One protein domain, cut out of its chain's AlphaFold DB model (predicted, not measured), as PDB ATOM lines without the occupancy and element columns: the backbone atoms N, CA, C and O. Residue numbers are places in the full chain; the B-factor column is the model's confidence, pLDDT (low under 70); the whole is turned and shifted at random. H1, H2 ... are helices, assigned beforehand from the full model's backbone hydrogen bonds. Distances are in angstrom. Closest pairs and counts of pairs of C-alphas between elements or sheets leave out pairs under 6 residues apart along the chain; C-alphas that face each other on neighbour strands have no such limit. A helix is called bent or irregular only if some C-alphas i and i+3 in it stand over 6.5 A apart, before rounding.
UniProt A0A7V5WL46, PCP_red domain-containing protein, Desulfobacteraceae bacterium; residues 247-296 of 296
ATOM      1  N   TRP A 247     -45.360  38.847  35.568       92.56
ATOM      2  CA  TRP A 247     -45.501  40.290  35.730       92.56
ATOM      3  C   TRP A 247     -44.889  40.724  37.052       92.56
ATOM      4  O   TRP A 247     -45.097  40.067  38.072       92.56
ATOM      5  N   ASP A 248     -44.213  41.867  37.042       92.25
ATOM      6  CA  ASP A 248     -43.847  42.543  38.281       92.25
ATOM      7  C   ASP A 248     -45.083  43.148  38.957       92.25
ATOM      8  O   ASP A 248     -46.028  43.598  38.297       92.25
ATOM      9  N   ASP A 249     -45.057  43.224  40.288       88.75
ATOM     10  CA  ASP A 249     -46.151  43.800  41.078       88.75
ATOM     11  C   ASP A 249     -46.432  45.262  40.701       88.75
ATOM     12  O   ASP A 249     -47.590  45.687  40.630       88.75
ATOM     13  N   GLU A 250     -45.388  46.026  40.374       88.56
ATOM     14  CA  GLU A 250     -45.525  47.404  39.900       88.56
ATOM     15  C   GLU A 250     -46.194  47.471  38.517       88.56
ATOM     16  O   GLU A 250     -47.094  48.288  38.298       88.56
ATOM     17  N   ALA A 251     -45.847  46.563  37.600       89.69
ATOM     18  CA  ALA A 251     -46.480  46.468  36.284       89.69
ATOM     19  C   ALA A 251     -47.962  46.058  36.400       89.69
ATOM     20  O   ALA A 251     -48.830  46.616  35.717       89.69
ATOM     21  N   LEU A 252     -48.278  45.140  37.320       90.31
ATOM     22  CA  LEU A 252     -49.658  44.780  37.655       90.31
ATOM     23  C   LEU A 252     -50.424  45.959  38.254       90.31
ATOM     24  O   LEU A 252     -51.609  46.117  37.955       90.31
ATOM     25  N   SER A 253     -49.779  46.795  39.069       88.44
ATOM     26  CA  SER A 253     -50.392  48.007  39.622       88.44
ATOM     27  C   SER A 253     -50.817  48.977  38.513       88.44
ATOM     28  O   SER A 253     -51.958  49.450  38.503       88.44
ATOM     29  N   VAL A 254     -49.964  49.171  37.498       88.56
ATOM     30  CA  VAL A 254     -50.298  49.973  36.305       88.56
ATOM     31  C   VAL A 254     -51.491  49.384  35.549       88.56
ATOM     32  O   VAL A 254     -52.370  50.122  35.105       88.56
ATOM     33  N   LEU A 255     -51.575  48.058  35.414       87.31
ATOM     34  CA  LEU A 255     -52.721  47.411  34.769       87.31
ATOM     35  C   LEU A 255     -54.012  47.588  35.591       87.31
ATOM     36  O   LEU A 255     -55.081  47.842  35.032       87.31
ATOM     37  N   ARG A 256     -53.928  47.491  36.924       89.31
ATOM     38  CA  ARG A 256     -55.072  47.672  37.836       89.31
ATOM     39  C   ARG A 256     -55.613  49.102  37.824       89.31
ATOM     40  O   ARG A 256     -56.810  49.275  38.052       89.31
ATOM     41  N   SER A 257     -54.787  50.099  37.502       88.06
ATOM     42  CA  SER A 257     -55.231  51.493  37.371       88.06
ATOM     43  C   SER A 257     -56.125  51.735  36.145       88.06
ATOM     44  O   SER A 257     -56.751  52.789  36.042       88.06
ATOM     45  N   LEU A 258     -56.188  50.794  35.195       85.00
ATOM     46  CA  LEU A 258     -57.057  50.891  34.020       85.00
ATOM     47  C   LEU A 258     -58.513  50.523  34.363       85.00
ATOM     48  O   LEU A 258     -58.749  49.745  35.295       85.00
ATOM     49  N   PRO A 259     -59.504  51.014  33.592       84.75
ATOM     50  CA  PRO A 259     -60.890  50.562  33.701       84.75
ATOM     51  C   PRO A 259     -61.017  49.043  33.527       84.75
ATOM     52  O   PRO A 259     -60.393  48.467  32.641       84.75
ATOM     53  N   ALA A 260     -61.855  48.388  34.336       82.44
ATOM     54  CA  ALA A 260     -61.966  46.923  34.361       82.44
ATOM     55  C   ALA A 260     -62.237  46.294  32.979       82.44
ATOM     56  O   ALA A 260     -61.666  45.252  32.666       82.44
ATOM     57  N   TRP A 261     -63.038  46.963  32.142       78.31
ATOM     58  CA  TRP A 261     -63.409  46.495  30.804       78.31
ATOM     59  C   TRP A 261     -62.231  46.417  29.816       78.31
ATOM     60  O   TRP A 261     -62.301  45.644  28.866       78.31
ATOM     61  N   SER A 262     -61.139  47.167  30.025       82.00
ATOM     62  CA  SER A 262     -59.983  47.187  29.113       82.00
ATOM     63  C   SER A 262     -58.779  46.387  29.611       82.00
ATOM     64  O   SER A 262     -57.892  46.068  28.819       82.00
ATOM     65  N   ARG A 263     -58.745  46.014  30.898       86.62
ATOM     66  CA  ARG A 263     -57.586  45.352  31.530       86.62
ATOM     67  C   ARG A 263     -57.160  44.080  30.810       86.62
ATOM     68  O   ARG A 263     -55.977  43.919  30.544       86.62
ATOM     69  N   SER A 264     -58.108  43.197  30.488       81.44
ATOM     70  CA  SER A 264     -57.790  41.913  29.846       81.44
ATOM     71  C   SER A 264     -57.170  42.115  28.468       81.44
ATOM     72  O   SER A 264     -56.142  41.520  28.169       81.44
ATOM     73  N   HIS A 265     -57.761  42.990  27.652       81.25
ATOM     74  CA  HIS A 265     -57.263  43.275  26.310       81.25
ATOM     75  C   HIS A 265     -55.867  43.909  26.352       81.25
ATOM     76  O   HIS A 265     -54.951  43.426  25.696       81.25
ATOM     77  N   VAL A 266     -55.677  44.933  27.191       85.94
ATOM     78  CA  VAL A 266     -54.378  45.604  27.346       85.94
ATOM     79  C   VAL A 266     -53.311  44.644  27.875       85.94
ATOM     80  O   VAL A 266     -52.170  44.694  27.423       85.94
ATOM     81  N   LYS A 267     -53.673  43.738  28.790       89.50
ATOM     82  CA  LYS A 267     -52.765  42.703  29.295       89.50
ATOM     83  C   LYS A 267     -52.287  41.783  28.172       89.50
ATOM     84  O   LYS A 267     -51.083  41.611  28.021       89.50
ATOM     85  N   THR A 268     -53.208  41.252  27.366       86.00
ATOM     86  CA  THR A 268     -52.879  40.378  26.228       86.00
ATOM     87  C   THR A 268     -51.990  41.081  25.206       86.00
ATOM     88  O   THR A 268     -51.038  40.492  24.705       86.00
ATOM     89  N   GLU A 269     -52.261  42.354  24.923       85.69
ATOM     90  CA  GLU A 269     -51.456  43.162  24.007       85.69
ATOM     91  C   GLU A 269     -50.026  43.386  24.521       85.69
ATOM     92  O   GLU A 269     -49.070  43.274  23.753       85.69
ATOM     93  N   ILE A 270     -49.860  43.641  25.823       89.81
ATOM     94  CA  ILE A 270     -48.545  43.794  26.462       89.81
ATOM     95  C   ILE A 270     -47.801  42.455  26.533       89.81
ATOM     96  O   ILE A 270     -46.601  42.418  26.281       89.81
ATOM     97  N   GLU A 271     -48.484  41.351  26.836       90.19
ATOM     98  CA  GLU A 271     -47.871  40.015  26.842       90.19
ATOM     99  C   GLU A 271     -47.416  39.605  25.443       90.19
ATOM    100  O   GLU A 271     -46.306  39.102  25.283       90.19
ATOM    101  N   ARG A 272     -48.230  39.885  24.419       83.19
ATOM    102  CA  ARG A 272     -47.851  39.672  23.021       83.19
ATOM    103  C   ARG A 272     -46.628  40.505  22.655       83.19
ATOM    104  O   ARG A 272     -45.657  39.961  22.141       83.19
ATOM    105  N   TYR A 273     -46.655  41.798  22.972       85.81
ATOM    106  CA  TYR A 273     -45.525  42.702  22.774       85.81
ATOM    107  C   TYR A 273     -44.249  42.193  23.468       85.81
ATOM    108  O   TYR A 273     -43.160  42.236  22.890       85.81
ATOM    109  N   GLY A 274     -44.399  41.702  24.702       86.00
ATOM    110  CA  GLY A 274     -43.336  41.128  25.516       86.00
ATOM    111  C   GLY A 274     -42.705  39.907  24.853       86.00
ATOM    112  O   GLY A 274     -41.493  39.864  24.637       86.00
ATOM    113  N   ALA A 275     -43.550  38.951  24.467       82.38
ATOM    114  CA  ALA A 275     -43.143  37.702  23.836       82.38
ATOM    115  C   ALA A 275     -42.461  37.938  22.479       82.38
ATOM    116  O   ALA A 275     -41.406  37.368  22.216       82.38
ATOM    117  N   GLU A 276     -43.007  38.830  21.648       79.88
ATOM    118  CA  GLU A 276     -42.440  39.177  20.335       79.88
ATOM    119  C   GLU A 276     -41.032  39.784  20.431       79.88
ATOM    120  O   GLU A 276     -40.221  39.617  19.519       79.88
ATOM    121  N   ARG A 277     -40.720  40.478  21.532       80.44
ATOM    122  CA  ARG A 277     -39.394  41.059  21.790       80.44
ATOM    123  C   ARG A 277     -38.482  40.173  22.641       80.44
ATOM    124  O   ARG A 277     -37.353  40.571  22.919       80.44
ATOM    125  N   GLY A 278     -38.940  38.981  23.022       80.44
ATOM    126  CA  GLY A 278     -38.161  38.034  23.820       80.44
ATOM    127  C   GLY A 278     -37.972  38.456  25.278       80.44
ATOM    128  O   GLY A 278     -36.998  38.049  25.908       80.44
ATOM    129  N   PHE A 279     -38.870  39.279  25.828       81.62
ATOM    130  CA  PHE A 279     -38.856  39.581  27.257       81.62
ATOM    131  C   PHE A 279     -39.327  38.359  28.051       81.62
ATOM    132  O   PHE A 279     -40.402  37.825  27.795       81.62
ATOM    133  N   GLY A 280     -38.546  37.947  29.053       81.19
ATOM    134  CA  GLY A 280     -38.936  36.876  29.979       81.19
ATOM    135  C   GLY A 280     -39.912  37.322  31.077       81.19
ATOM    136  O   GLY A 280     -40.552  36.481  31.701       81.19
ATOM    137  N   ARG A 281     -40.038  38.636  31.308       89.81
ATOM    138  CA  ARG A 281     -40.871  39.238  32.359       89.81
ATOM    139  C   ARG A 281     -41.420  40.592  31.916       89.81
ATOM    140  O   ARG A 281     -40.737  41.334  31.211       89.81
ATOM    141  N   ILE A 282     -42.635  40.920  32.341       93.50
ATOM    142  CA  ILE A 282     -43.280  42.211  32.098       93.50
ATOM    143  C   ILE A 282     -42.986  43.159  33.265       93.50
ATOM    144  O   ILE A 282     -43.580  43.044  34.339       93.50
ATOM    145  N   THR A 283     -42.090  44.115  33.019       94.44
ATOM    146  CA  THR A 283     -41.743  45.206  33.944       94.44
ATOM    147  C   THR A 283     -42.524  46.486  33.611       94.44
ATOM    148  O   THR A 283     -43.207  46.575  32.581       94.44
ATOM    149  N   VAL A 284     -42.425  47.518  34.455       90.94
ATOM    150  CA  VAL A 284     -43.063  48.825  34.206       90.94
ATOM    151  C   VAL A 284     -42.528  49.480  32.927       90.94
ATOM    152  O   VAL A 284     -43.290  50.111  32.189       90.94
ATOM    153  N   GLU A 285     -41.244  49.299  32.622       89.06
ATOM    154  CA  GLU A 285     -40.611  49.794  31.399       89.06
ATOM    155  C   GLU A 285     -41.236  49.149  30.162       89.06
ATOM    156  O   GLU A 285     -41.626  49.868  29.240       89.06
ATOM    157  N   VAL A 286     -41.424  47.824  30.175       90.56
ATOM    158  CA  VAL A 286     -42.070  47.080  29.079       90.56
ATOM    159  C   VAL A 286     -43.511  47.555  28.881       90.56
ATOM    160  O   VAL A 286     -43.933  47.807  27.752       90.56
ATOM    161  N   VAL A 287     -44.263  47.760  29.969       90.00
ATOM    162  CA  VAL A 287     -45.624  48.325  29.915       90.00
ATOM    163  C   VAL A 287     -45.613  49.732  29.308       90.00
ATOM    164  O   VAL A 287     -46.464  50.058  28.476       90.00
ATOM    165  N   SER A 288     -44.669  50.583  29.712       86.31
ATOM    166  CA  SER A 288     -44.528  51.951  29.205       86.31
ATOM    167  C   SER A 288     -44.195  51.968  27.711       86.31
ATOM    168  O   SER A 288     -44.824  52.706  26.947       86.31
ATOM    169  N   GLU A 289     -43.264  51.119  27.275       86.88
ATOM    170  CA  GLU A 289     -42.858  51.001  25.874       86.88
ATOM    171  C   GLU A 289     -44.000  50.467  25.000       86.88
ATOM    172  O   GLU A 289     -44.350  51.088  23.991       86.88
ATOM    173  N   ALA A 290     -44.662  49.391  25.434       86.94
ATOM    174  CA  ALA A 290     -45.825  48.831  24.753       86.94
ATOM    175  C   ALA A 290     -46.942  49.874  24.599       86.94
ATOM    176  O   ALA A 290     -47.495  50.054  23.514       86.94
ATOM    177  N   ARG A 291     -47.248  50.638  25.657       81.31
ATOM    178  CA  ARG A 291     -48.307  51.660  25.623       81.31
ATOM    179  C   ARG A 291     -47.990  52.845  24.717       81.31
ATOM    180  O   ARG A 291     -48.934  53.429  24.190       81.31
ATOM    181  N   LYS A 292     -46.721  53.220  24.530       77.94
ATOM    182  CA  LYS A 292     -46.344  54.258  23.550       77.94
ATOM    183  C   LYS A 292     -46.686  53.821  22.128       77.94
ATOM    184  O   LYS A 292     -47.130  54.639  21.335       77.94
ATOM    185  N   ILE A 293     -46.530  52.535  21.831       68.62
ATOM    186  CA  ILE A 293     -46.787  51.969  20.503       68.62
ATOM    187  C   ILE A 293     -48.283  51.697  20.289       68.62
ATOM    188  O   ILE A 293     -48.787  51.927  19.198       68.62
ATOM    189  N   LEU A 294     -49.003  51.268  21.330       65.88
ATOM    190  CA  LEU A 294     -50.441  50.965  21.276       65.88
ATOM    191  C   LEU A 294     -51.356  52.207  21.301       65.88
ATOM    192  O   LEU A 294     -52.558  52.078  21.093       65.88
ATOM    193  N   ARG A 295     -50.827  53.400  21.611       55.03
ATOM    194  CA  ARG A 295     -51.576  54.678  21.603       55.03
ATOM    195  C   ARG A 295     -51.618  55.364  20.224       55.03
ATOM    196  O   ARG A 295     -52.133  56.478  20.135       55.03
ATOM    197  N   HIS A 296     -51.108  54.712  19.181       39.84
ATOM    198  CA  HIS A 296     -51.164  55.138  17.778       39.84
ATOM    199  C   HIS A 296     -51.944  54.122  16.936       39.84
ATOM    200  O   HIS A 296     -52.492  54.537  15.890       39.84
TER     201      HIS A 296
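Overview. This is residues 247 to 296 of the 296 residues of the protein "PCP_red domain-containing protein" of Desulfobacteraceae bacterium (UniProt A0A7V5WL46). What shape do these atoms make? Two helices cross nearly at right angles: the long H2 makes a bar, and H3 passes across it. The short H1 sits in one corner of this cross, where it packs on the first half of H2 and on the beginning of H3. How is it made up? The printed part has 50 residues with three named helices, H1, H2 and H3 in this order, and no named strand; its class is all helix. It is compact and rounded, with a radius of gyration of the C-alphas of 10.0 A and spans of 28 by 26 by 15 A.

Arrangement. What does the first helix meet? H1, residues 249 to 256, touches H2, residues 260 to 276, which touches H1 with residues 263 to 267 alone; the closest C-alphas, of Leu 255 and Arg 263, are 6.2 A apart. The two run opposite ways at a steep tilt of 47 degrees. H1 also touches H3, residues 284 to 294, with the closest C-alphas, of Ala 251 and Val 284, 4.6 A apart; they run the same way at a shallow tilt of 34.7 degrees, only just short of steep. How does H2 stand to H3? They touch and are about perpendicular, at 81 degrees. H2 touches H3 with residues 270 to 274 alone, and the closest C-alphas are those of Ile 270 and Ala 290, 6.0 A apart. The helix packing is mostly crossed, but only just, with one of three tilts shallow. What do the backbone N and O atoms show? In H1 and H3 every O i to N i+4 pair is within hydrogen-bond range; in H2 11 of 13 are.

Along the chain. Where does the first helix lie? H1 begins at C-alpha 249, (-46.151, 43.800, 41.078), and measures 10.3 A from first to last C-alpha. Where are the two later helices? H2 runs 25.3 A from C-alpha 260, at (-61.966, 46.923, 34.361), to C-alpha 276. It is irregular: C-alphas 261 and 264 are 7.3 A apart, against about 5 A in a regular helix. H3 measures 15.0 A and ends at C-alpha 294, (-50.441, 50.965, 21.276).

Size, cuts and confidence. How far does it reach? The two C-alphas farthest apart, those of Pro 259 and Gly 278, are 27.8 A from each other. Is the printed part unbroken? It has no cut from residue 247 to residue 296, the chain's last; the link from H1 to H2 is tight and the link from H2 to H3 is short. Where is the model's confidence low? The mean pLDDT of the printed part is 84.0, and residues 293 to 296 are under 70.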